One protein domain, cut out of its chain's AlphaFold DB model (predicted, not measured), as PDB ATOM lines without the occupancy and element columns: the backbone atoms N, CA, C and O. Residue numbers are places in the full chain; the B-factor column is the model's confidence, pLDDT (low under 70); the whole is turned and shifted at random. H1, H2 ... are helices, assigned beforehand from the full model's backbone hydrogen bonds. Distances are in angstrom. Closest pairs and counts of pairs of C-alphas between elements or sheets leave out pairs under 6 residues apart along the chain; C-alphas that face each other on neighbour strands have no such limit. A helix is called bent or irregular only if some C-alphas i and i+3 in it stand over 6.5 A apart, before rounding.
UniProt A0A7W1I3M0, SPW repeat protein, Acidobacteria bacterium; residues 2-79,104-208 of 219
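This is residues 2 to 79 and 104 to 208 of the 219 residues of the protein "SPW repeat protein" of Acidobacteria bacterium (UniProt A0A7W1I3M0). Four helices, H4 to H7, stand side by side in an up-and-down bundle, and a helical hairpin of H1 and H2 packs on one side of it, mainly on H5. The later part of H2 runs out past the bundle as a long arm, with the short H3 folded back at its far end. The printed part has 183 residues, with seven named helices in the order H1 to H7 and no named strand; the class is all helix. The whole is only just loose, close to compact, with a radius of gyration of the C-alphas of 19.2 A, and elongated, spanning 63 by 34 by 26 A.

H1, residues 2 to 27, begins at C-alpha 2 (-54.175, 9.521, -17.665), is 35.5 A long and has a kink of 34 degrees near residue 21. H2, residues 32 to 64, is the longest at 48.9 A, with a kink of 33 degrees near residue 47; C-alpha 64 is at (-63.067, -1.256, -1.798). H3 holds residues 69 to 75. After the cut come H4, residues 110 to 129, 26.7 A, with a kink of 45 degrees near residue 123; H5, residues 133 to 152, 29.1 A; H6, residues 156 to 178, 35.3 A; and H7, residues 184 to 200, 24.6 A, ending at C-alpha 200 (-36.775, -15.573, -27.388). H4 and H6 are irregular: C-alphas 123 and 126 are 7.3 A apart, and C-alphas 157 and 160 are 8.1 A apart.

In the bundle each helix runs against the one before it. The closest C-alphas of the hairpin H4 and H5, Gly 119 and Gly 143, are 4.0 A apart, at a shallow tilt of 18 degrees. The hairpin H5 and H6 touches, closest at the C-alphas of Ala 135 and Pro 176, 6.1 A. In the hairpin H6 and H7 the closest C-alphas, Gly 169 and Gly 194, are 3.8 A apart. H7 touches H4, closest at the C-alphas of Leu 200 and Thr 111, 5.1 A. H1 touches H5 with residues 17 to 25 alone, closest at the C-alphas of Ile 21 and Leu 141, 5.6 A. H1 and H2 form a hairpin at a shallow tilt of 32 degrees, only just short of steep, with the C-alphas of Ser 16 and Ala 38 closest, 5.6 A. H2 touches H5 with residues 42 to 46 alone, at a steep tilt of 49 degrees; the closest C-alphas, Pro 46 and Ile 152, are 5.1 A apart. H3 touches H2, closest at the C-alphas of Leu 69 and Val 63, 6.0 A, and is apart from H5, H6 and H7. In H3, H5 and H7 every O i to N i+4 pair is within hydrogen-bond range; the counts are 19 of 22 in H1, 24 of 29 in H2, 14 of 16 in H4 and 9 of 19 in H6, where 16 of 20 O i to N i+3 pairs are within range.

The two C-alphas farthest apart, those of Gly 66 and Ser 184, are 63.5 A apart. Residues 80 to 103 are not printed, and C-alphas 79 and 104 stand 21.6 A apart across this cut, in the link from H3 to H4. Of the links that are printed whole, each is tight. The mean pLDDT of the printed part is 91.1, and no printed residue is under 70.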
ATOM      1  N   VAL A   2     -54.757  10.683 -16.946       77.81
ATOM      2  CA  VAL A   2     -54.175   9.521 -17.665       77.81
ATOM      3  C   VAL A   2     -55.155   8.846 -18.642       77.81
ATOM      4  O   VAL A   2     -54.783   8.502 -19.760       77.81
ATOM      5  N   THR A   3     -56.437   8.733 -18.285       79.31
ATOM      6  CA  THR A   3     -57.460   8.106 -19.144       79.31
ATOM      7  C   THR A   3     -57.622   8.787 -20.500       79.31
ATOM      8  O   THR A   3     -57.766   8.107 -21.508       79.31
ATOM      9  N   PHE A   4     -57.587  10.122 -20.547       83.44
ATOM     10  CA  PHE A   4     -57.710  10.858 -21.808       83.44
ATOM     11  C   PHE A   4     -56.516  10.607 -22.713       83.44
ATOM     12  O   PHE A   4     -56.687  10.393 -23.909       83.44
ATOM     13  N   PHE A   5     -55.320  10.584 -22.130       82.00
ATOM     14  CA  PHE A   5     -54.115  10.236 -22.860       82.00
ATOM     15  C   PHE A   5     -54.242   8.829 -23.464       82.00
ATOM     16  O   PHE A   5     -54.028   8.658 -24.659       82.00
ATOM     17  N   PHE A   6     -54.696   7.843 -22.685       81.06
ATOM     18  CA  PHE A   6     -54.914   6.481 -23.182       81.06
ATOM     19  C   PHE A   6     -55.967   6.412 -24.301       81.06
ATOM     20  O   PHE A   6     -55.728   5.790 -25.335       81.06
ATOM     21  N   ILE A   7     -57.106   7.096 -24.131       85.19
ATOM     22  CA  ILE A   7     -58.183   7.169 -25.135       85.19
ATOM     23  C   ILE A   7     -57.701   7.813 -26.438       85.19
ATOM     24  O   ILE A   7     -58.199   7.459 -27.498       85.19
ATOM     25  N   LEU A   8     -56.747   8.742 -26.386       85.56
ATOM     26  CA  LEU A   8     -56.175   9.355 -27.586       85.56
ATOM     27  C   LEU A   8     -55.090   8.475 -28.214       85.56
ATOM     28  O   LEU A   8     -55.068   8.295 -29.429       85.56
ATOM     29  N   VAL A   9     -54.204   7.905 -27.398       84.81
ATOM     30  CA  VAL A   9     -53.030   7.173 -27.884       84.81
ATOM     31  C   VAL A   9     -53.377   5.794 -28.423       84.81
ATOM     32  O   VAL A   9     -52.807   5.407 -29.439       84.81
ATOM     33  N   VAL A  10     -54.315   5.059 -27.819       84.69
ATOM     34  CA  VAL A  10     -54.651   3.705 -28.292       84.69
ATOM     35  C   VAL A  10     -55.240   3.714 -29.705       84.69
ATOM     36  O   VAL A  10     -54.697   3.014 -30.560       84.69
ATOM     37  N   PRO A  11     -56.278   4.513 -30.024       87.38
ATOM     38  CA  PRO A  11     -56.800   4.585 -31.385       87.38
ATOM     39  C   PRO A  11     -55.758   5.099 -32.376       87.38
ATOM     40  O   PRO A  11     -55.624   4.535 -33.459       87.38
ATOM     41  N   LEU A  12     -54.982   6.125 -32.002       87.69
ATOM     42  CA  LEU A  12     -53.935   6.665 -32.871       87.69
ATOM     43  C   LEU A  12     -52.851   5.616 -33.162       87.69
ATOM     44  O   LEU A  12     -52.413   5.477 -34.303       87.69
ATOM     45  N   GLY A  13     -52.460   4.841 -32.148       87.25
ATOM     46  CA  GLY A  13     -51.525   3.728 -32.269       87.25
ATOM     47  C   GLY A  13     -52.058   2.627 -33.182       87.25
ATOM     48  O   GLY A  13     -51.343   2.193 -34.081       87.25
ATOM     49  N   ILE A  14     -53.326   2.230 -33.025       88.56
ATOM     50  CA  ILE A  14     -53.975   1.235 -33.895       88.56
ATOM     51  C   ILE A  14     -53.972   1.710 -35.350       88.56
ATOM     52  O   ILE A  14     -53.542   0.969 -36.232       88.56
ATOM     53  N   VAL A  15     -54.402   2.949 -35.604       91.19
ATOM     54  CA  VAL A  15     -54.392   3.529 -36.956       91.19
ATOM     55  C   VAL A  15     -52.974   3.533 -37.523       91.19
ATOM     56  O   VAL A  15     -52.772   3.158 -38.674       91.19
ATOM     57  N   SER A  16     -51.980   3.896 -36.713       90.94
ATOM     58  CA  SER A  16     -50.580   3.901 -37.129       90.94
ATOM     59  C   SER A  16     -50.077   2.504 -37.517       90.94
ATOM     60  O   SER A  16     -49.514   2.350 -38.599       90.94
ATOM     61  N   ILE A  17     -50.352   1.474 -36.711       89.44
ATOM     62  CA  ILE A  17     -49.983   0.079 -37.009       89.44
ATOM     63  C   ILE A  17     -50.657  -0.399 -38.302       89.44
ATOM     64  O   ILE A  17     -50.005  -0.996 -39.157       89.44
ATOM     65  N   VAL A  18     -51.945  -0.091 -38.483       91.25
ATOM     66  CA  VAL A  18     -52.686  -0.431 -39.707       91.25
ATOM     67  C   VAL A  18     -52.060   0.235 -40.931       91.25
ATOM     68  O   VAL A  18     -51.870  -0.425 -41.948       91.25
ATOM     69  N   LEU A  19     -51.682   1.513 -40.845       90.38
ATOM     70  CA  LEU A  19     -51.016   2.208 -41.948       90.38
ATOM     71  C   LEU A  19     -49.647   1.599 -42.277       90.38
ATOM     72  O   LEU A  19     -49.315   1.480 -43.454       90.38
ATOM     73  N   VAL A  20     -48.877   1.179 -41.270       90.88
ATOM     74  CA  VAL A  20     -47.598   0.477 -41.477       90.88
ATOM     75  C   VAL A  20     -47.802  -0.857 -42.200       90.88
ATOM     76  O   VAL A  20     -47.017  -1.190 -43.080       90.88
ATOM     77  N   ILE A  21     -48.868  -1.596 -41.882       90.75
ATOM     78  CA  ILE A  21     -49.210  -2.867 -42.542       90.75
ATOM     79  C   ILE A  21     -49.698  -2.638 -43.982       90.75
ATOM     80  O   ILE A  21     -49.324  -3.373 -44.893       90.75
ATOM     81  N   LEU A  22     -50.525  -1.612 -44.209       90.19
ATOM     82  CA  LEU A  22     -51.100  -1.325 -45.528       90.19
ATOM     83  C   LEU A  22     -50.077  -0.782 -46.536       90.19
ATOM     84  O   LEU A  22     -50.284  -0.928 -47.738       90.19
ATOM     85  N   GLN A  23     -48.979  -0.176 -46.081       89.94
ATOM     86  CA  GLN A  23     -47.919   0.344 -46.953       89.94
ATOM     87  C   GLN A  23     -47.329  -0.713 -47.905       89.94
ATOM     88  O   GLN A  23     -47.426  -0.523 -49.119       89.94
ATOM     89  N   PRO A  24     -46.769  -1.838 -47.423       85.94
ATOM     90  CA  PRO A  24     -46.249  -2.874 -48.310       85.94
ATOM     91  C   PRO A  24     -47.356  -3.667 -49.021       85.94
ATOM     92  O   PRO A  24     -47.182  -3.997 -50.188       85.94
ATOM     93  N   ILE A  25     -48.492  -3.927 -48.358       86.38
ATOM     94  CA  ILE A  25     -49.544  -4.823 -48.877       86.38
ATOM     95  C   ILE A  25     -50.414  -4.144 -49.946       86.38
ATOM     96  O   ILE A  25     -50.672  -4.718 -50.999       86.38
ATOM     97  N   ALA A  26     -50.893  -2.925 -49.682       88.12
ATOM     98  CA  ALA A  26     -51.845  -2.240 -50.559       88.12
ATOM     99  C   ALA A  26     -51.180  -1.199 -51.469       88.12
ATOM    100  O   ALA A  26     -51.605  -1.023 -52.608       88.12
ATOM    101  N   VAL A  27     -50.162  -0.487 -50.970       86.25
ATOM    102  CA  VAL A  27     -49.507   0.606 -51.715       86.25
ATOM    103  C   VAL A  27     -48.265   0.118 -52.468       86.25
ATOM    104  O   VAL A  27     -47.910   0.685 -53.497       86.25
ATOM    105  N   GLY A  28     -47.593  -0.921 -51.964       84.31
ATOM    106  CA  GLY A  28     -46.325  -1.412 -52.510       84.31
ATOM    107  C   GLY A  28     -45.154  -0.439 -52.319       84.31
ATOM    108  O   GLY A  28     -44.140  -0.558 -53.005       84.31
ATOM    109  N   ALA A  29     -45.278   0.538 -51.414       86.81
ATOM    110  CA  ALA A  29     -44.272   1.573 -51.180       86.81
ATOM    111  C   ALA A  29     -44.090   1.867 -49.687       86.81
ATOM    112  O   ALA A  29     -45.016   1.744 -48.888       86.81
ATOM    113  N   TRP A  30     -42.888   2.321 -49.324       88.19
ATOM    114  CA  TRP A  30     -42.506   2.615 -47.943       88.19
ATOM    115  C   TRP A  30     -42.412   4.123 -47.717       88.19
ATOM    116  O   TRP A  30     -41.624   4.813 -48.363       88.19
ATOM    117  N   CYS A  31     -43.191   4.640 -46.768       91.19
ATOM    118  CA  CYS A  31     -43.122   6.041 -46.354       91.19
ATOM    119  C   CYS A  31     -42.233   6.161 -45.110       91.19
ATOM    120  O   CYS A  31     -42.673   5.875 -43.996       91.19
ATOM    121  N   THR A  32     -40.988   6.618 -45.275       90.62
ATOM    122  CA  THR A  32     -40.014   6.736 -44.171       90.62
ATOM    123  C   THR A  32     -40.515   7.620 -43.030       90.62
ATOM    124  O   THR A  32     -40.384   7.249 -41.867       90.62
ATOM    125  N   LEU A  33     -41.154   8.750 -43.348       91.62
ATOM    126  CA  LEU A  33     -41.738   9.656 -42.354       91.62
ATOM    127  C   LEU A  33     -42.887   9.005 -41.572       91.62
ATOM    128  O   LEU A  33     -43.024   9.237 -40.374       91.62
ATOM    129  N   CYS A  34     -43.682   8.161 -42.230       90.44
ATOM    130  CA  CYS A  34     -44.787   7.440 -41.611       90.44
ATOM    131  C   CYS A  34     -44.283   6.314 -40.694       90.44
ATOM    132  O   CYS A  34     -44.833   6.095 -39.621       90.44
ATOM    133  N   LEU A  35     -43.219   5.611 -41.098       90.69
ATOM    134  CA  LEU A  35     -42.565   4.608 -40.254       90.69
ATOM    135  C   LEU A  35     -41.904   5.260 -39.038       90.69
ATOM    136  O   LEU A  35     -42.001   4.737 -37.934       90.69
ATOM    137  N   ALA A  36     -41.260   6.415 -39.227       92.19
ATOM    138  CA  ALA A  36     -40.644   7.161 -38.138       92.19
ATOM    139  C   ALA A  36     -41.693   7.643 -37.124       92.19
ATOM    140  O   ALA A  36     -41.504   7.466 -35.922       92.19
ATOM    141  N   SER A  37     -42.819   8.195 -37.587       92.00
ATOM    142  CA  SER A  37     -43.906   8.598 -36.689       92.00
ATOM    143  C   SER A  37     -44.530   7.399 -35.974       92.00
ATOM    144  O   SER A  37     -44.734   7.461 -34.762       92.00
ATOM    145  N   ALA A  38     -44.748   6.284 -36.678       92.00
ATOM    146  CA  ALA A  38     -45.233   5.043 -36.082       92.00
ATOM    147  C   ALA A  38     -44.280   4.502 -35.010       92.00
ATOM    148  O   ALA A  38     -44.724   4.116 -33.933       92.00
ATOM    149  N   ALA A  39     -42.969   4.529 -35.265       92.00
ATOM    150  CA  ALA A  39     -41.959   4.100 -34.306       92.00
ATOM    151  C   ALA A  39     -41.960   4.976 -33.044       92.00
ATOM    152  O   ALA A  39     -41.951   4.444 -31.935       92.00
ATOM    153  N   LEU A  40     -42.029   6.304 -33.196       91.69
ATOM    154  CA  LEU A  40     -42.118   7.227 -32.059       91.69
ATOM    155  C   LEU A  40     -43.378   6.968 -31.225       91.69
ATOM    156  O   LEU A  40     -43.294   6.852 -30.005       91.69
ATOM    157  N   MET A  41     -44.532   6.818 -31.880       91.00
ATOM    158  CA  MET A  41     -45.790   6.489 -31.206       91.00
ATOM    159  C   MET A  41     -45.709   5.152 -30.472       91.00
ATOM    160  O   MET A  41     -46.102   5.069 -29.310       91.00
ATOM    161  N   LEU A  42     -45.163   4.123 -31.119       91.56
ATOM    162  CA  LEU A  42     -45.032   2.787 -30.549       91.56
ATOM    163  C   LEU A  42     -44.132   2.779 -29.308       91.56
ATOM    164  O   LEU A  42     -44.463   2.120 -28.326       91.56
ATOM    165  N   VAL A  43     -43.035   3.543 -29.319       90.62
ATOM    166  CA  VAL A  43     -42.125   3.679 -28.168       90.62
ATOM    167  C   VAL A  43     -42.786   4.398 -26.991       90.62
ATOM    168  O   VAL A  43     -42.469   4.084 -25.848       90.62
ATOM    169  N   MET A  44     -43.722   5.322 -27.229       89.75
ATOM    170  CA  MET A  44     -44.443   5.990 -26.138       89.75
ATOM    171  C   MET A  44     -45.421   5.065 -25.409       89.75
ATOM    172  O   MET A  44     -45.652   5.255 -24.218       89.75
ATOM    173  N   ILE A  45     -45.988   4.063 -26.093       90.44
ATOM    174  CA  ILE A  45     -47.017   3.187 -25.518       90.44
ATOM    175  C   ILE A  45     -46.540   2.516 -24.217       90.44
ATOM    176  O   ILE A  45     -47.234   2.697 -23.216       90.44
ATOM    177  N   PRO A  46     -45.380   1.822 -24.160       91.12
ATOM    178  CA  PRO A  46     -44.875   1.193 -22.939       91.12
ATOM    179  C   PRO A  46     -44.922   2.080 -21.692       91.12
ATOM    180  O   PRO A  46     -45.468   1.661 -20.676       91.12
ATOM    181  N   PHE A  47     -44.445   3.325 -21.794       89.00
ATOM    182  CA  PHE A  47     -44.389   4.270 -20.669       89.00
ATOM    183  C   PHE A  47     -45.768   4.652 -20.127       89.00
ATOM    184  O   PHE A  47     -45.905   5.126 -19.007       89.00
ATOM    185  N   THR A  48     -46.809   4.475 -20.933       88.38
ATOM    186  CA  THR A  48     -48.154   4.970 -20.626       88.38
ATOM    187  C   THR A  48     -49.054   3.872 -20.077       88.38
ATOM    188  O   THR A  48     -50.040   4.159 -19.402       88.38
ATOM    189  N   VAL A  49     -48.700   2.606 -20.319       89.31
ATOM    190  CA  VAL A  49     -49.434   1.455 -19.785       89.31
ATOM    191  C   VAL A  49     -49.269   1.361 -18.267       89.31
ATOM    192  O   VAL A  49     -50.253   1.076 -17.584       89.31
ATOM    193  N   ASP A  50     -48.077   1.647 -17.734       88.75
ATOM    194  CA  ASP A  50     -47.808   1.629 -16.288       88.75
ATOM    195  C   ASP A  50     -48.764   2.565 -15.527       88.75
ATOM    196  O   ASP A  50     -49.386   2.166 -14.542       88.75
ATOM    197  N   GLU A  51     -48.974   3.773 -16.053       89.44
ATOM    198  CA  GLU A  51     -49.877   4.777 -15.479       89.44
ATOM    199  C   GLU A  51     -51.346   4.337 -15.504       89.44
ATOM    200  O   GLU A  51     -52.112   4.584 -14.570       89.44
ATOM    201  N   VAL A  52     -51.764   3.652 -16.571       89.44
ATOM    202  CA  VAL A  52     -53.133   3.128 -16.691       89.44
ATOM    203  C   VAL A  52     -53.371   2.008 -15.684       89.44
ATOM    204  O   VAL A  52     -54.432   1.964 -15.054       89.44
ATOM    205  N   VAL A  53     -52.388   1.123 -15.498       90.75
ATOM    206  CA  VAL A  53     -52.455   0.057 -14.492       90.75
ATOM    207  C   VAL A  53     -52.480   0.655 -13.086       90.75
ATOM    208  O   VAL A  53     -53.355   0.288 -12.300       90.75
ATOM    209  N   ALA A  54     -51.605   1.619 -12.785       89.69
ATOM    210  CA  ALA A  54     -51.559   2.300 -11.490       89.69
ATOM    211  C   ALA A  54     -52.883   3.013 -11.165       89.69
ATOM    212  O   ALA A  54     -53.445   2.834 -10.082       89.69
ATOM    213  N   MET A  55     -53.450   3.745 -12.130       91.31
ATOM    214  CA  MET A  55     -54.777   4.352 -12.001       91.31
ATOM    215  C   MET A  55     -55.859   3.294 -11.746       91.31
ATOM    216  O   MET A  55     -56.716   3.477 -10.882       91.31
ATOM    217  N   GLY A  56     -55.825   2.174 -12.472       90.69
ATOM    218  CA  GLY A  56     -56.753   1.063 -12.275       90.69
ATOM    219  C   GLY A  56     -56.671   0.472 -10.865       90.69
ATOM    220  O   GLY A  56     -57.705   0.240 -10.237       90.69
ATOM    221  N   GLN A  57     -55.458   0.283 -10.341       90.38
ATOM    222  CA  GLN A  57     -55.231  -0.180  -8.968       90.38
ATOM    223  C   GLN A  57     -55.771   0.814  -7.938       90.38
ATOM    224  O   GLN A  57     -56.492   0.407  -7.025       90.38
ATOM    225  N   PHE A  58     -55.492   2.105  -8.119       90.06
ATOM    226  CA  PHE A  58     -55.978   3.174  -7.249       90.06
ATOM    227  C   PHE A  58     -57.512   3.235  -7.200       90.06
ATOM    228  O   PHE A  58     -58.108   3.295  -6.121       90.06
ATOM    229  N   LEU A  59     -58.176   3.162  -8.357       91.06
ATOM    230  CA  LEU A  59     -59.639   3.171  -8.430       91.06
ATOM    231  C   LEU A  59     -60.241   1.908  -7.813       91.06
ATOM    232  O   LEU A  59     -61.206   1.995  -7.057       91.06
ATOM    233  N   ALA A  60     -59.659   0.737  -8.091       90.75
ATOM    234  CA  ALA A  60     -60.115  -0.522  -7.511       90.75
ATOM    235  C   ALA A  60     -59.990  -0.525  -5.980       90.75
ATOM    236  O   ALA A  60     -60.877  -1.037  -5.296       90.75
ATOM    237  N   GLN A  61     -58.920   0.059  -5.437       89.38
ATOM    238  CA  GLN A  61     -58.749   0.225  -3.997       89.38
ATOM    239  C   GLN A  61     -59.754   1.229  -3.417       89.38
ATOM    240  O   GLN A  61     -60.440   0.902  -2.453       89.38
ATOM    241  N   SER A  62     -59.924   2.392  -4.045       90.44
ATOM    242  CA  SER A  62     -60.862   3.428  -3.583       90.44
ATOM    243  C   SER A  62     -62.302   2.909  -3.485       90.44
ATOM    244  O   SER A  62     -63.031   3.220  -2.546       90.44
ATOM    245  N   VAL A  63     -62.712   2.061  -4.433       90.25
ATOM    246  CA  VAL A  63     -64.033   1.413  -4.419       90.25
ATOM    247  C   VAL A  63     -64.157   0.410  -3.271       90.25
ATOM    248  O   VAL A  63     -65.215   0.323  -2.652       90.25
ATOM    249  N   ARG A  64     -63.088  -0.330  -2.948       89.44
ATOM    250  CA  ARG A  64     -63.067  -1.256  -1.798       89.44
ATOM    251  C   ARG A  64     -63.154  -0.525  -0.460       89.44
ATOM    252  O   ARG A  64     -63.714  -1.071   0.480       89.44
ATOM    253  N   GLU A  65     -62.652   0.703  -0.397       89.62
ATOM    254  CA  GLU A  65     -62.784   1.609   0.752       89.62
ATOM    255  C   GLU A  65     -64.175   2.276   0.830       89.62
ATOM    256  O   GLU A  65     -64.433   3.073   1.728       89.62
ATOM    257  N   GLY A  66     -65.094   1.957  -0.093       89.88
ATOM    258  CA  GLY A  66     -66.468   2.468  -0.101       89.88
ATOM    259  C   GLY A  66     -66.632   3.855  -0.731       89.88
ATOM    260  O   GLY A  66     -67.699   4.461  -0.617       89.88
ATOM    261  N   LYS A  67     -65.604   4.377  -1.409       90.75
ATOM    262  CA  LYS A  67     -65.632   5.711  -2.021       90.75
ATOM    263  C   LYS A  67     -66.337   5.692  -3.391       90.75
ATOM    264  O   LYS A  67     -66.261   4.701  -4.121       90.75
ATOM    265  N   PRO A  68     -67.022   6.784  -3.788       92.69
ATOM    266  CA  PRO A  68     -67.743   6.843  -5.060       92.69
ATOM    267  C   PRO A  68     -66.792   6.911  -6.267       92.69
ATOM    268  O   PRO A  68     -66.184   7.951  -6.529       92.69
ATOM    269  N   LEU A  69     -66.754   5.832  -7.064       90.25
ATOM    270  CA  LEU A  69     -65.870   5.652  -8.230       90.25
ATOM    271  C   LEU A  69     -65.837   6.870  -9.161       90.25
ATOM    272  O   LEU A  69     -64.765   7.337  -9.532       90.25
ATOM    273  N   TRP A  70     -67.006   7.410  -9.523       90.25
ATOM    274  CA  TRP A  70     -67.104   8.508 -10.489       90.25
ATOM    275  C   TRP A  70     -66.474   9.804  -9.979       90.25
ATOM    276  O   TRP A  70     -65.757  10.480 -10.713       90.25
ATOM    277  N   ARG A  71     -66.696  10.139  -8.703       89.19
ATOM    278  CA  ARG A  71     -66.101  11.337  -8.104       89.19
ATOM    279  C   ARG A  71     -64.587  11.175  -7.994       89.19
ATOM    280  O   ARG A  71     -63.868  12.078  -8.402       89.19
ATOM    281  N   THR A  72     -64.121  10.022  -7.514       89.94
ATOM    282  CA  THR A  72     -62.689   9.722  -7.379       89.94
ATOM    283  C   THR A  72     -61.973   9.712  -8.732       89.94
ATOM    284  O   THR A  72     -60.859  10.210  -8.838       89.94
ATOM    285  N   PHE A  73     -62.617   9.218  -9.790       90.06
ATOM    286  CA  PHE A  73     -62.055   9.215 -11.142       90.06
ATOM    287  C   PHE A  73     -61.850  10.626 -11.717       90.06
ATOM    288  O   PHE A  73     -60.808  10.898 -12.314       90.06
ATOM    289  N   TRP A  74     -62.831  11.523 -11.553       88.06
ATOM    290  CA  TRP A  74     -62.773  12.872 -12.132       88.06
ATOM    291  C   TRP A  74     -61.995  13.875 -11.285       88.06
ATOM    292  O   TRP A  74     -61.277  14.704 -11.836       88.06
ATOM    293  N   VAL A  75     -62.155  13.817  -9.963       87.94
ATOM    294  CA  VAL A  75     -61.568  14.792  -9.032       87.94
ATOM    295  C   VAL A  75     -60.210  14.318  -8.504       87.94
ATOM    296  O   VAL A  75     -59.379  15.143  -8.136       87.94
ATOM    297  N   GLY A  76     -59.956  13.007  -8.514       85.69
ATOM    298  CA  GLY A  76     -58.869  12.405  -7.751       85.69
ATOM    299  C   GLY A  76     -59.238  12.255  -6.274       85.69
ATOM    300  O   GLY A  76     -60.264  12.759  -5.811       85.69
ATOM    301  N   ASP A  77     -58.410  11.524  -5.541       85.06
ATOM    302  CA  ASP A  77     -58.487  11.395  -4.088       85.06
ATOM    303  C   ASP A  77     -57.098  11.028  -3.543       85.06
ATOM    304  O   ASP A  77     -56.197  10.682  -4.310       85.06
ATOM    305  N   THR A  78     -56.911  11.103  -2.231       82.94
ATOM    306  CA  THR A  78     -55.673  10.684  -1.570       82.94
ATOM    307  C   THR A  78     -55.799   9.269  -1.016       82.94
ATOM    308  O   THR A  78     -56.828   8.902  -0.447       82.94
ATOM    309  N   MET A  79     -54.734   8.476  -1.150       74.25
ATOM    310  CA  MET A  79     -54.632   7.185  -0.466       74.25
ATOM    311  C   MET A  79     -54.164   7.392   0.973       74.25
ATOM    312  O   MET A  79     -53.076   7.919   1.205       74.25
ATOM    313  N   TRP A 104     -38.549   4.832 -15.922       88.75
ATOM    314  CA  TRP A 104     -38.966   3.767 -15.012       88.75
ATOM    315  C   TRP A 104     -40.143   2.976 -15.593       88.75
ATOM    316  O   TRP A 104     -40.886   3.470 -16.434       88.75
ATOM    317  N   GLY A 105     -40.257   1.711 -15.188       85.75
ATOM    318  CA  GLY A 105     -41.310   0.798 -15.646       85.75
ATOM    319  C   GLY A 105     -41.106   0.192 -17.042       85.75
ATOM    320  O   GLY A 105     -41.671  -0.859 -17.351       85.75
ATOM    321  N   VAL A 106     -40.195   0.749 -17.847       92.00
ATOM    322  CA  VAL A 106     -39.797   0.181 -19.139       92.00
ATOM    323  C   VAL A 106     -38.398  -0.418 -19.057       92.00
ATOM    324  O   VAL A 106     -37.410   0.245 -18.743       92.00
ATOM    325  N   THR A 107     -38.285  -1.694 -19.417       92.00
ATOM    326  CA  THR A 107     -36.992  -2.353 -19.616       92.00
ATOM    327  C   THR A 107     -36.934  -3.028 -20.971       92.00
ATOM    328  O   THR A 107     -37.864  -3.725 -21.370       92.00
ATOM    329  N   ALA A 108     -35.806  -2.868 -21.661       91.94
ATOM    330  CA  ALA A 108     -35.533  -3.494 -22.951       91.94
ATOM    331  C   ALA A 108     -34.632  -4.734 -22.766       91.94
ATOM    332  O   ALA A 108     -33.409  -4.634 -22.901       91.94
ATOM    333  N   PRO A 109     -35.179  -5.912 -22.394       93.69
ATOM    334  CA  PRO A 109     -34.396  -7.136 -22.383       93.69
ATOM    335  C   PRO A 109     -33.963  -7.468 -23.812       93.69
ATOM    336  O   PRO A 109     -34.722  -7.300 -24.767       93.69
ATOM    337  N   TRP A 110     -32.742  -7.980 -23.949       94.19
ATOM    338  CA  TRP A 110     -32.156  -8.308 -25.250       94.19
ATOM    339  C   TRP A 110     -33.041  -9.256 -26.073       94.19
ATOM    340  O   TRP A 110     -33.080  -9.137 -27.292       94.19
ATOM    341  N   THR A 111     -33.803 -10.141 -25.421       95.00
ATOM    342  CA  THR A 111     -34.731 -11.052 -26.095       95.00
ATOM    343  C   THR A 111     -35.835 -10.318 -26.847       95.00
ATOM    344  O   THR A 111     -36.080 -10.630 -28.004       95.00
ATOM    345  N   LEU A 112     -36.457  -9.303 -26.238       94.19
ATOM    346  CA  LEU A 112     -37.499  -8.500 -26.887       94.19
ATOM    347  C   LEU A 112     -36.927  -7.593 -27.976       94.19
ATOM    348  O   LEU A 112     -37.561  -7.417 -29.011       94.19
ATOM    349  N   VAL A 113     -35.717  -7.066 -27.775       95.62
ATOM    350  CA  VAL A 113     -35.017  -6.289 -28.809       95.62
ATOM    351  C   VAL A 113     -34.735  -7.163 -30.035       95.62
ATOM    352  O   VAL A 113     -34.997  -6.743 -31.159       95.62
ATOM    353  N   LEU A 114     -34.272  -8.400 -29.831       96.56
ATOM    354  CA  LEU A 114     -34.083  -9.351 -30.926       96.56
ATOM    355  C   LEU A 114     -35.408  -9.778 -31.564       96.56
ATOM    356  O   LEU A 114     -35.459  -9.887 -32.783       96.56
ATOM    357  N   SER A 115     -36.482  -9.964 -30.792       96.69
ATOM    358  CA  SER A 115     -37.808 -10.251 -31.353       96.69
ATOM    359  C   SER A 115     -38.322  -9.101 -32.221       96.69
ATOM    360  O   SER A 115     -38.834  -9.347 -33.309       96.69
ATOM    361  N   ALA A 116     -38.130  -7.847 -31.798       96.62
ATOM    362  CA  ALA A 116     -38.448  -6.680 -32.618       96.62
ATOM    363  C   ALA A 116     -37.589  -6.642 -33.896       96.62
ATOM    364  O   ALA A 116     -38.112  -6.418 -34.984       96.62
ATOM    365  N   GLY A 117     -36.290  -6.940 -33.792       96.94
ATOM    366  CA  GLY A 117     -35.407  -7.069 -34.954       96.94
ATOM    367  C   GLY A 117     -35.839  -8.176 -35.922       96.94
ATOM    368  O   GLY A 117     -35.835  -7.968 -37.132       96.94
ATOM    369  N   ALA A 118     -36.274  -9.327 -35.406       96.62
ATOM    370  CA  ALA A 118     -36.793 -10.438 -36.199       96.62
ATOM    371  C   ALA A 118     -38.128 -10.093 -36.884       96.62
ATOM    372  O   ALA A 118     -38.327 -10.443 -38.044       96.62
ATOM    373  N   GLY A 119     -39.018  -9.363 -36.206       96.00
ATOM    374  CA  GLY A 119     -40.237  -8.832 -36.819       96.00
ATOM    375  C   GLY A 119     -39.927  -7.855 -37.956       96.00
ATOM    376  O   GLY A 119     -40.474  -7.987 -39.048       96.00
ATOM    377  N   LEU A 120     -38.980  -6.936 -37.741       94.75
ATOM    378  CA  LEU A 120     -38.528  -6.007 -38.777       94.75
ATOM    379  C   LEU A 120     -37.893  -6.752 -39.961       94.75
ATOM    380  O   LEU A 120     -38.167  -6.421 -41.109       94.75
ATOM    381  N   TRP A 121     -37.098  -7.790 -39.695       96.12
ATOM    382  CA  TRP A 121     -36.541  -8.665 -40.727       96.12
ATOM    383  C   TRP A 121     -37.633  -9.312 -41.584       96.12
ATOM    384  O   TRP A 121     -37.545  -9.263 -42.809       96.12
ATOM    385  N   LEU A 122     -38.686  -9.861 -40.969       93.81
ATOM    386  CA  LEU A 122     -39.809 -10.462 -41.699       93.81
ATOM    387  C   LEU A 122     -40.508  -9.461 -42.613       93.81
ATOM    388  O   LEU A 122     -40.859  -9.806 -43.734       93.81
ATOM    389  N   MET A 123     -40.621  -8.204 -42.188       93.00
ATOM    390  CA  MET A 123     -41.195  -7.158 -43.029       93.00
ATOM    391  C   MET A 123     -40.370  -6.865 -44.296       93.00
ATOM    392  O   MET A 123     -40.924  -6.320 -45.244       93.00
ATOM    393  N   PHE A 124     -39.082  -7.221 -44.348       91.31
ATOM    394  CA  PHE A 124     -38.234  -7.078 -45.543       91.31
ATOM    395  C   PHE A 124     -37.925  -8.411 -46.241       91.31
ATOM    396  O   PHE A 124     -37.468  -8.414 -47.385       91.31
ATOM    397  N   ALA A 125     -38.191  -9.543 -45.587       92.00
ATOM    398  CA  ALA A 125     -37.873 -10.875 -46.091       92.00
ATOM    399  C   ALA A 125     -38.498 -11.182 -47.468       92.00
ATOM    400  O   ALA A 125     -37.779 -11.741 -48.304       92.00
ATOM    401  N   PRO A 126     -39.748 -10.778 -47.783       90.50
ATOM    402  CA  PRO A 126     -40.313 -11.009 -49.109       90.50
ATOM    403  C   PRO A 126     -39.525 -10.374 -50.251       90.50
ATOM    404  O   PRO A 126     -39.311 -11.011 -51.281       90.50
ATOM    405  N   ALA A 127     -39.004  -9.162 -50.040       87.69
ATOM    406  CA  ALA A 127     -38.182  -8.470 -51.029       87.69
ATOM    407  C   ALA A 127     -36.830  -9.171 -51.261       87.69
ATOM    408  O   ALA A 127     -36.300  -9.131 -52.368       87.69
ATOM    409  N   LEU A 128     -36.284  -9.834 -50.235       89.38
ATOM    410  CA  LEU A 128     -35.002 -10.543 -50.308       89.38
ATOM    411  C   LEU A 128     -35.130 -11.944 -50.915       89.38
ATOM    412  O   LEU A 128     -34.255 -12.381 -51.659       89.38
ATOM    413  N   PHE A 129     -36.207 -12.663 -50.587       88.00
ATOM    414  CA  PHE A 129     -36.403 -14.060 -50.992       88.00
ATOM    415  C   PHE A 129     -37.353 -14.240 -52.177       88.00
ATOM    416  O   PHE A 129     -37.586 -15.379 -52.593       88.00
ATOM    417  N   GLY A 130     -37.904 -13.143 -52.701       85.69
ATOM    418  CA  GLY A 130     -38.822 -13.144 -53.834       85.69
ATOM    419  C   GLY A 130     -40.135 -13.873 -53.552       85.69
ATOM    420  O   GLY A 130     -40.708 -14.439 -54.482       85.69
ATOM    421  N   SER A 131     -40.590 -13.922 -52.291       86.75
ATOM    422  CA  SER A 131     -41.930 -14.439 -51.996       86.75
ATOM    423  C   SER A 131     -42.986 -13.462 -52.510       86.75
ATOM    424  O   SER A 131     -42.779 -12.250 -52.547       86.75
ATOM    425  N   GLN A 132     -44.108 -14.006 -52.970       86.81
ATOM    426  CA  GLN A 132     -45.178 -13.242 -53.609       86.81
ATOM    427  C   GLN A 132     -46.537 -13.599 -53.013       86.81
ATOM    428  O   GLN A 132     -46.663 -14.565 -52.256       86.81
ATOM    429  N   ALA A 133     -47.560 -12.840 -53.409       86.88
ATOM    430  CA  ALA A 133     -48.952 -13.072 -53.043       86.88
ATOM    431  C   ALA A 133     -49.140 -13.177 -51.517       86.88
ATOM    432  O   ALA A 133     -48.530 -12.433 -50.750       86.88
ATOM    433  N   THR A 134     -49.972 -14.116 -51.068       90.44
ATOM    434  CA  THR A 134     -50.407 -14.203 -49.672       90.44
ATOM    435  C   THR A 134     -49.282 -14.547 -48.697       90.44
ATOM    436  O   THR A 134     -49.366 -14.174 -47.529       90.44
ATOM    437  N   ALA A 135     -48.217 -15.217 -49.150       89.94
ATOM    438  CA  ALA A 135     -47.043 -15.467 -48.318       89.94
ATOM    439  C   ALA A 135     -46.305 -14.164 -47.959       89.94
ATOM    440  O   ALA A 135     -45.953 -13.966 -46.799       89.94
ATOM    441  N   ALA A 136     -46.128 -13.255 -48.926       90.88
ATOM    442  CA  ALA A 136     -45.501 -11.956 -48.684       90.88
ATOM    443  C   ALA A 136     -46.356 -11.080 -47.755       90.88
ATOM    444  O   ALA A 136     -45.843 -10.518 -46.786       90.88
ATOM    445  N   ASP A 137     -47.669 -11.032 -47.996       92.88
ATOM    446  CA  ASP A 137     -48.603 -10.266 -47.163       92.88
ATOM    447  C   ASP A 137     -48.597 -10.751 -45.707       92.88
ATOM    448  O   ASP A 137     -48.609  -9.942 -44.777       92.88
ATOM    449  N   SER A 138     -48.524 -12.071 -45.498       93.94
ATOM    450  CA  SER A 138     -48.416 -12.668 -44.163       93.94
ATOM    451  C   SER A 138     -47.119 -12.270 -43.458       93.94
ATOM    452  O   SER A 138     -47.160 -11.926 -42.276       93.94
ATOM    453  N   ASP A 139     -45.981 -12.284 -44.155       93.19
ATOM    454  CA  ASP A 139     -44.690 -11.886 -43.582       93.19
ATOM    455  C   ASP A 139     -44.688 -10.401 -43.172       93.19
ATOM    456  O   ASP A 139     -44.254 -10.065 -42.067       93.19
ATOM    457  N   HIS A 140     -45.247  -9.510 -44.003       93.50
ATOM    458  CA  HIS A 140     -45.390  -8.086 -43.674       93.50
ATOM    459  C   HIS A 140     -46.326  -7.851 -42.483       93.50
ATOM    460  O   HIS A 140     -45.972  -7.127 -41.548       93.50
ATOM    461  N   LEU A 141     -47.508  -8.474 -42.503       94.88
ATOM    462  CA  LEU A 141     -48.517  -8.341 -41.456       94.88
ATOM    463  C   LEU A 141     -47.983  -8.831 -40.110       94.88
ATOM    464  O   LEU A 141     -48.008  -8.108 -39.114       94.88
ATOM    465  N   VAL A 142     -47.495 -10.068 -40.071       96.38
ATOM    466  CA  VAL A 142     -47.081 -10.703 -38.821       96.38
ATOM    467  C   VAL A 142     -45.756 -10.120 -38.343       96.38
ATOM    468  O   VAL A 142     -45.592  -9.922 -37.143       96.38
ATOM    469  N   GLY A 143     -44.855  -9.739 -39.255       95.88
ATOM    470  CA  GLY A 143     -43.648  -8.985 -38.920       95.88
ATOM    471  C   GLY A 143     -43.962  -7.679 -38.181       95.88
ATOM    472  O   GLY A 143     -43.417  -7.441 -37.101       95.88
ATOM    473  N   ALA A 144     -44.912  -6.881 -38.684       95.31
ATOM    474  CA  ALA A 144     -45.341  -5.639 -38.032       95.31
ATOM    475  C   ALA A 144     -45.984  -5.878 -36.652       95.31
ATOM    476  O   ALA A 144     -45.729  -5.132 -35.699       95.31
ATOM    477  N   LEU A 145     -46.792  -6.934 -36.516       95.88
ATOM    478  CA  LEU A 145     -47.401  -7.309 -35.237       95.88
ATOM    479  C   LEU A 145     -46.360  -7.782 -34.215       95.88
ATOM    480  O   LEU A 145     -46.440  -7.391 -33.051       95.88
ATOM    481  N   VAL A 146     -45.357  -8.555 -34.638       97.44
ATOM    482  CA  VAL A 146     -44.247  -8.988 -33.775       97.44
ATOM    483  C   VAL A 146     -43.452  -7.785 -33.271       97.44
ATOM    484  O   VAL A 146     -43.176  -7.715 -32.074       97.44
ATOM    485  N   VAL A 147     -43.129  -6.811 -34.134       96.75
ATOM    486  CA  VAL A 147     -42.471  -5.553 -33.715       96.75
ATOM    487  C   VAL A 147     -43.324  -4.831 -32.677       96.75
ATOM    488  O   VAL A 147     -42.830  -4.458 -31.613       96.75
ATOM    489  N   THR A 148     -44.615  -4.679 -32.967       95.12
ATOM    490  CA  THR A 148     -45.568  -3.974 -32.107       95.12
ATOM    491  C   THR A 148     -45.627  -4.609 -30.720       95.12
ATOM    492  O   THR A 148     -45.405  -3.934 -29.716       95.12
ATOM    493  N   VAL A 149     -45.865  -5.920 -30.654       95.75
ATOM    494  CA  VAL A 149     -45.939  -6.650 -29.386       95.75
ATOM    495  C   VAL A 149     -44.601  -6.608 -28.662       95.75
ATOM    496  O   VAL A 149     -44.584  -6.316 -27.470       95.75
ATOM    497  N   ALA A 150     -43.484  -6.847 -29.353       96.44
ATOM    498  CA  ALA A 150     -42.160  -6.855 -28.737       96.44
ATOM    499  C   ALA A 150     -41.801  -5.514 -28.080       96.44
ATOM    500  O   ALA A 150     -41.219  -5.523 -26.997       96.44
ATOM    501  N   VAL A 151     -42.169  -4.383 -28.696       95.44
ATOM    502  CA  VAL A 151     -41.954  -3.049 -28.115       95.44
ATOM    503  C   VAL A 151     -42.924  -2.785 -26.969       95.44
ATOM    504  O   VAL A 151     -42.488  -2.376 -25.898       95.44
ATOM    505  N   ILE A 152     -44.218  -3.070 -27.141       94.38
ATOM    506  CA  ILE A 152     -45.237  -2.835 -26.107       94.38
ATOM    507  C   ILE A 152     -44.899  -3.590 -24.810       94.38
ATOM    508  O   ILE A 152     -44.953  -3.019 -23.722       94.38
ATOM    509  N   VAL A 153     -44.455  -4.845 -24.909       94.94
ATOM    510  CA  VAL A 153     -44.121  -5.688 -23.743       94.94
ATOM    511  C   VAL A 153     -42.750  -5.369 -23.120       94.94
ATOM    512  O   VAL A 153     -42.320  -6.023 -22.159       94.94
ATOM    513  N   MET A 154     -42.060  -4.331 -23.617       95.06
ATOM    514  CA  MET A 154     -40.950  -3.703 -22.892       95.06
ATOM    515  C   MET A 154     -41.431  -2.990 -21.620       95.06
ATOM    516  O   MET A 154     -40.640  -2.852 -20.689       95.06
ATOM    517  N   ALA A 155     -42.714  -2.628 -21.522       93.69
ATOM    518  CA  ALA A 155     -43.330  -2.270 -20.246       93.69
ATOM    519  C   ALA A 155     -43.392  -3.497 -19.329       93.69
ATOM    520  O   ALA A 155     -43.886  -4.562 -19.722       93.69
ATOM    521  N   GLU A 156     -42.885  -3.380 -18.103       93.88
ATOM    522  CA  GLU A 156     -42.820  -4.526 -17.197       93.88
ATOM    523  C   GLU A 156     -44.223  -4.974 -16.749       93.88
ATOM    524  O   GLU A 156     -44.452  -6.178 -16.648       93.88
ATOM    525  N   VAL A 157     -45.200  -4.067 -16.603       92.00
ATOM    526  CA  VAL A 157     -46.591  -4.400 -16.201       92.00
ATOM    527  C   VAL A 157     -47.312  -5.389 -17.111       92.00
ATOM    528  O   VAL A 157     -48.228  -6.083 -16.666       92.00
ATOM    529  N   ILE A 158     -46.917  -5.455 -18.382       93.19
ATOM    530  CA  ILE A 158     -47.520  -6.320 -19.404       93.19
ATOM    531  C   ILE A 158     -46.500  -7.288 -20.010       93.19
ATOM    532  O   ILE A 158     -46.691  -7.808 -21.110       93.19
ATOM    533  N   ARG A 159     -45.428  -7.595 -19.269       93.25
ATOM    534  CA  ARG A 159     -44.352  -8.509 -19.687       93.25
ATOM    535  C   ARG A 159     -44.838  -9.900 -20.110       93.25
ATOM    536  O   ARG A 159     -44.231 -10.516 -20.989       93.25
ATOM    537  N   ALA A 160     -45.952 -10.366 -19.544       92.06
ATOM    538  CA  ALA A 160     -46.586 -11.627 -19.923       92.06
ATOM    539  C   ALA A 160     -47.034 -11.649 -21.399       92.06
ATOM    540  O   ALA A 160     -47.104 -12.713 -22.012       92.06
ATOM    541  N   GLY A 161     -47.260 -10.482 -22.015       92.31
ATOM    542  CA  GLY A 161     -47.619 -10.367 -23.428       92.31
ATOM    543  C   GLY A 161     -46.570 -10.937 -24.388       92.31
ATOM    544  O   GLY A 161     -46.901 -11.221 -25.536       92.31
ATOM    545  N   ARG A 162     -45.327 -11.189 -23.942       94.00
ATOM    546  CA  ARG A 162     -44.295 -11.829 -24.777       94.00
ATOM    547  C   ARG A 162     -44.731 -13.184 -25.337       94.00
ATOM    548  O   ARG A 162     -44.295 -13.552 -26.419       94.00
ATOM    549  N   PHE A 163     -45.620 -13.908 -24.652       94.81
ATOM    550  CA  PHE A 163     -46.124 -15.194 -25.139       94.81
ATOM    551  C   PHE A 163     -46.993 -15.063 -26.396       94.81
ATOM    552  O   PHE A 163     -47.138 -16.031 -27.134       94.81
ATOM    553  N   ILE A 164     -47.499 -13.868 -26.713       95.88
ATOM    554  CA  ILE A 164     -48.173 -13.612 -27.993       95.88
ATOM    555  C   ILE A 164     -47.195 -13.830 -29.164       95.88
ATOM    556  O   ILE A 164     -47.584 -14.377 -30.194       95.88
ATOM    557  N   ASN A 165     -45.902 -13.530 -28.988       95.75
ATOM    558  CA  ASN A 165     -44.883 -13.807 -30.005       95.75
ATOM    559  C   ASN A 165     -44.650 -15.310 -30.231       95.75
ATOM    560  O   ASN A 165     -44.158 -15.680 -31.293       95.75
ATOM    561  N   VAL A 166     -45.044 -16.187 -29.297       95.94
ATOM    562  CA  VAL A 166     -45.046 -17.644 -29.530       95.94
ATOM    563  C   VAL A 166     -46.104 -18.006 -30.567       95.94
ATOM    564  O   VAL A 166     -45.822 -18.786 -31.471       95.94
ATOM    565  N   LEU A 167     -47.297 -17.404 -30.480       96.75
ATOM    566  CA  LEU A 167     -48.367 -17.615 -31.459       96.75
ATOM    567  C   LEU A 167     -47.949 -17.103 -32.840       96.75
ATOM    568  O   LEU A 167     -48.110 -17.813 -33.831       96.75
ATOM    569  N   PHE A 168     -47.351 -15.911 -32.903       96.94
ATOM    570  CA  PHE A 168     -46.826 -15.377 -34.159       96.94
ATOM    571  C   PHE A 168     -45.675 -16.218 -34.712       96.94
ATOM    572  O   PHE A 168     -45.686 -16.542 -35.895       96.94
ATOM    573  N   GLY A 169     -44.724 -16.636 -33.875       95.31
ATOM    574  CA  GLY A 169     -43.620 -17.500 -34.290       95.31
ATOM    575  C   GLY A 169     -44.101 -18.851 -34.826       95.31
ATOM    576  O   GLY A 169     -43.614 -19.310 -35.858       95.31
ATOM    577  N   ALA A 170     -45.107 -19.453 -34.184       96.50
ATOM    578  CA  ALA A 170     -45.734 -20.683 -34.662       96.50
ATOM    579  C   ALA A 170     -46.426 -20.477 -36.018       96.50
ATOM    580  O   ALA A 170     -46.252 -21.290 -36.924       96.50
ATOM    581  N   TRP A 171     -47.159 -19.372 -36.184       97.19
ATOM    582  CA  TRP A 171     -47.775 -19.033 -37.464       97.19
ATOM    583  C   TRP A 171     -46.732 -18.835 -38.569       97.19
ATOM    584  O   TRP A 171     -46.870 -19.437 -39.625       97.19
ATOM    585  N   ILE A 172     -45.658 -18.077 -38.328       95.00
ATOM    586  CA  ILE A 172     -44.591 -17.826 -39.318       95.00
ATOM    587  C   ILE A 172     -43.903 -19.128 -39.757       95.00
ATOM    588  O   ILE A 172     -43.538 -19.272 -40.921       95.00
ATOM    589  N   ALA A 173     -43.756 -20.105 -38.859       94.75
ATOM    590  CA  ALA A 173     -43.188 -21.405 -39.214       94.75
ATOM    591  C   ALA A 173     -44.107 -22.226 -40.141       94.75
ATOM    592  O   ALA A 173     -43.618 -22.994 -40.972       94.75
ATOM    593  N   VAL A 174     -45.428 -22.066 -40.011       94.62
ATOM    594  CA  VAL A 174     -46.446 -22.829 -40.756       94.62
ATOM    595  C   VAL A 174     -46.897 -22.109 -42.033       94.62
ATOM    596  O   VAL A 174     -47.157 -22.758 -43.044       94.62
ATOM    597  N   ALA A 175     -46.954 -20.778 -42.026       92.25
ATOM    598  CA  ALA A 175     -47.520 -19.960 -43.095       92.25
ATOM    599  C   ALA A 175     -46.917 -20.244 -44.487       92.25
ATOM    600  O   ALA A 175     -47.699 -20.431 -45.420       92.25
ATOM    601  N   PRO A 176     -45.589 -20.407 -44.663       89.50
ATOM    602  CA  PRO A 176     -44.996 -20.711 -45.969       89.50
ATOM    603  C   PRO A 176     -45.403 -22.065 -46.576       89.50
ATOM    604  O   PRO A 176     -45.121 -22.323 -47.747       89.50
ATOM    605  N   TRP A 177     -46.012 -22.951 -45.783       90.06
ATOM    606  CA  TRP A 177     -46.503 -24.263 -46.220       90.06
ATOM    607  C   TRP A 177     -47.986 -24.245 -46.586       90.06
ATOM    608  O   TRP A 177     -48.434 -25.087 -47.359       90.06
ATOM    609  N   VAL A 178     -48.739 -23.301 -46.019       92.50
ATOM    610  CA  VAL A 178     -50.192 -23.177 -46.199       92.50
ATOM    611  C   VAL A 178     -50.534 -22.108 -47.240       92.50
ATOM    612  O   VAL A 178     -51.532 -22.227 -47.946       92.50
ATOM    613  N   LEU A 179     -49.713 -21.062 -47.341       91.25
ATOM    614  CA  LEU A 179     -49.934 -19.918 -48.220       91.25
ATOM    615  C   LEU A 179     -49.219 -20.082 -49.565       91.25
ATOM    616  O   LEU A 179     -48.165 -20.710 -49.680       91.25
ATOM    617  N   ASN A 180     -49.797 -19.469 -50.596       88.69
ATOM    618  CA  ASN A 180     -49.261 -19.501 -51.952       88.69
ATOM    619  C   ASN A 180     -48.191 -18.421 -52.145       88.69
ATOM    620  O   ASN A 180     -48.272 -17.341 -51.565       88.69
ATOM    621  N   GLY A 181     -47.209 -18.707 -53.006       85.94
ATOM    622  CA  GLY A 181     -46.148 -17.758 -53.366       85.94
ATOM    623  C   GLY A 181     -44.891 -17.815 -52.488       85.94
ATOM    624  O   GLY A 181     -44.007 -16.974 -52.634       85.94
ATOM    625  N   ALA A 182     -44.770 -18.820 -51.613       88.38
ATOM    626  CA  ALA A 182     -43.562 -19.061 -50.827       88.38
ATOM    627  C   ALA A 182     -42.478 -19.807 -51.631       88.38
ATOM    628  O   ALA A 182     -42.690 -20.928 -52.116       88.38
ATOM    629  N   THR A 183     -41.286 -19.213 -51.708       90.75
ATOM    630  CA  THR A 183     -40.079 -19.842 -52.265       90.75
ATOM    631  C   THR A 183     -39.477 -20.851 -51.280       90.75
ATOM    632  O   THR A 183     -39.708 -20.766 -50.073       90.75
ATOM    633  N   SER A 184     -38.669 -21.805 -51.760       90.38
ATOM    634  CA  SER A 184     -38.010 -22.795 -50.884       90.38
ATOM    635  C   SER A 184     -37.171 -22.133 -49.786       90.38
ATOM    636  O   SER A 184     -37.174 -22.593 -48.645       90.38
ATOM    637  N   THR A 185     -36.499 -21.025 -50.107       91.00
ATOM    638  CA  THR A 185     -35.708 -20.240 -49.151       91.00
ATOM    639  C   THR A 185     -36.593 -19.533 -48.123       91.00
ATOM    640  O   THR A 185     -36.290 -19.576 -46.932       91.00
ATOM    641  N   SER A 186     -37.717 -18.947 -48.553       89.88
ATOM    642  CA  SER A 186     -38.691 -18.302 -47.659       89.88
ATOM    643  C   SER A 186     -39.271 -19.287 -46.633       89.88
ATOM    644  O   SER A 186     -39.385 -18.936 -45.461       89.88
ATOM    645  N   ARG A 187     -39.524 -20.550 -47.015       91.56
ATOM    646  CA  ARG A 187     -40.005 -21.588 -46.079       91.56
ATOM    647  C   ARG A 187     -39.025 -21.852 -44.943       91.56
ATOM    648  O   ARG A 187     -39.413 -21.817 -43.778       91.56
ATOM    649  N   TRP A 188     -37.757 -22.092 -45.272       93.25
ATOM    650  CA  TRP A 188     -36.730 -22.334 -44.257       93.25
ATOM    651  C   TRP A 188     -36.471 -21.095 -43.402       93.25
ATOM    652  O   TRP A 188     -36.346 -21.223 -42.186       93.25
ATOM    653  N   ASN A 189     -36.473 -19.899 -44.001       93.81
ATOM    654  CA  ASN A 189     -36.397 -18.646 -43.253       93.81
ATOM    655  C   ASN A 189     -37.557 -18.516 -42.252       93.81
ATOM    656  O   ASN A 189     -37.309 -18.228 -41.085       93.81
ATOM    657  N   GLY A 190     -38.797 -18.798 -42.665       92.62
ATOM    658  CA  GLY A 190     -39.966 -18.764 -41.782       92.62
ATOM    659  C   GLY A 190     -39.850 -19.735 -40.606       92.62
ATOM    660  O   GLY A 190     -40.069 -19.350 -39.460       92.62
ATOM    661  N   VAL A 191     -39.409 -20.974 -40.849       95.12
ATOM    662  CA  VAL A 191     -39.186 -21.961 -39.777       95.12
ATOM    663  C   VAL A 191     -38.110 -21.493 -38.794       95.12
ATOM    664  O   VAL A 191     -38.316 -21.564 -37.582       95.12
ATOM    665  N   ILE A 192     -36.978 -20.983 -39.292       96.00
ATOM    666  CA  ILE A 192     -35.869 -20.511 -38.450       96.00
ATOM    667  C   ILE A 192     -36.306 -19.301 -37.620       96.00
ATOM    668  O   ILE A 192     -36.143 -19.302 -36.401       96.00
ATOM    669  N   VAL A 193     -36.890 -18.284 -38.256       96.06
ATOM    670  CA  VAL A 193     -37.331 -17.063 -37.570       96.06
ATOM    671  C   VAL A 193     -38.454 -17.372 -36.580       96.06
ATOM    672  O   VAL A 193     -38.421 -16.885 -35.452       96.06
ATOM    673  N   GLY A 194     -39.407 -18.230 -36.953       95.56
ATOM    674  CA  GLY A 194     -40.479 -18.680 -36.069       95.56
ATOM    675  C   GLY A 194     -39.950 -19.396 -34.825       95.56
ATOM    676  O   GLY A 194     -40.330 -19.051 -33.706       95.56
ATOM    677  N   ALA A 195     -39.007 -20.328 -34.995       96.56
ATOM    678  CA  ALA A 195     -38.359 -21.015 -33.879       96.56
ATOM    679  C   ALA A 195     -37.580 -20.043 -32.977       96.56
ATOM    680  O   ALA A 195     -37.695 -20.111 -31.751       96.56
ATOM    681  N   VAL A 196     -36.835 -19.103 -33.565       96.56
ATOM    682  CA  VAL A 196     -36.114 -18.059 -32.821       96.56
ATOM    683  C   VAL A 196     -37.085 -17.195 -32.015       96.56
ATOM    684  O   VAL A 196     -36.852 -16.991 -30.827       96.56
ATOM    685  N   LEU A 197     -38.198 -16.743 -32.600       96.44
ATOM    686  CA  LEU A 197     -39.207 -15.948 -31.891       96.44
ATOM    687  C   LEU A 197     -39.815 -16.702 -30.705       96.44
ATOM    688  O   LEU A 197     -39.962 -16.128 -29.624       96.44
ATOM    689  N   ILE A 198     -40.122 -17.989 -30.877       96.19
ATOM    690  CA  ILE A 198     -40.631 -18.836 -29.792       96.19
ATOM    691  C   ILE A 198     -39.597 -18.927 -28.666       96.19
ATOM    692  O   ILE A 198     -39.930 -18.672 -27.509       96.19
ATOM    693  N   LEU A 199     -38.335 -19.222 -28.994       95.62
ATOM    694  CA  LEU A 199     -37.260 -19.350 -28.009       95.62
ATOM    695  C   LEU A 199     -36.981 -18.035 -27.272       95.62
ATOM    696  O   LEU A 199     -36.836 -18.039 -26.051       95.62
ATOM    697  N   LEU A 200     -36.964 -16.902 -27.981       93.88
ATOM    698  CA  LEU A 200     -36.775 -15.573 -27.388       93.88
ATOM    699  C   LEU A 200     -37.945 -15.151 -26.488       93.88
ATOM    700  O   LEU A 200     -37.771 -14.306 -25.612       93.88
ATOM    701  N   SER A 201     -39.124 -15.749 -26.657       92.88
ATOM    702  CA  SER A 201     -40.305 -15.447 -25.839       92.88
ATOM    703  C   SER A 201     -40.314 -16.176 -24.489       92.88
ATOM    704  O   SER A 201     -41.126 -15.852 -23.624       92.88
ATOM    705  N   ILE A 202     -39.413 -17.140 -24.269       91.00
ATOM    706  CA  ILE A 202     -39.346 -17.905 -23.014       91.00
ATOM    707  C   ILE A 202     -38.725 -17.071 -21.875       91.00
ATOM    708  O   ILE A 202     -39.353 -16.965 -20.814       91.00
ATOM    709  N   PRO A 203     -37.535 -16.447 -22.036       90.38
ATOM    710  CA  PRO A 203     -36.885 -15.743 -20.939       90.38
ATOM    711  C   PRO A 203     -37.649 -14.480 -20.543       90.38
ATOM    712  O   PRO A 203     -37.928 -13.613 -21.369       90.38
ATOM    713  N   ARG A 204     -37.910 -14.335 -19.240       82.19
ATOM    714  CA  ARG A 204     -38.596 -13.165 -18.670       82.19
ATOM    715  C   ARG A 204     -37.801 -11.869 -18.787       82.19
ATOM    716  O   ARG A 204     -38.381 -10.793 -18.875       82.19
ATOM    717  N   GLY A 205     -36.474 -11.949 -18.785       85.88
ATOM    718  CA  GLY A 205     -35.633 -10.767 -18.626       85.88
ATOM    719  C   GLY A 205     -35.717 -10.186 -17.210       85.88
ATOM    720  O   GLY A 205     -36.261 -10.802 -16.294       85.88
ATOM    721  N   ARG A 206     -35.124  -9.006 -17.014       85.56
ATOM    722  CA  ARG A 206     -35.083  -8.337 -15.706       85.56
ATOM    723  C   ARG A 206     -36.340  -7.489 -15.518       85.56
ATOM    724  O   ARG A 206     -36.712  -6.768 -16.436       85.56
ATOM    725  N   VAL A 207     -36.943  -7.585 -14.339       87.69
ATOM    726  CA  VAL A 207     -38.011  -6.703 -13.848       87.69
ATOM    727  C   VAL A 207     -37.405  -5.913 -12.696       87.69
ATOM    728  O   VAL A 207     -36.815  -6.522 -11.798       87.69
ATOM    729  N   ARG A 208     -37.433  -4.584 -12.778       87.38
ATOM    730  CA  ARG A 208     -36.796  -3.694 -11.797       87.38
ATOM    731  C   ARG A 208     -37.805  -3.101 -10.829       87.38
ATOM    732  O   ARG A 208     -37.458  -2.893  -9.668       87.38
TER     733      ARG A 208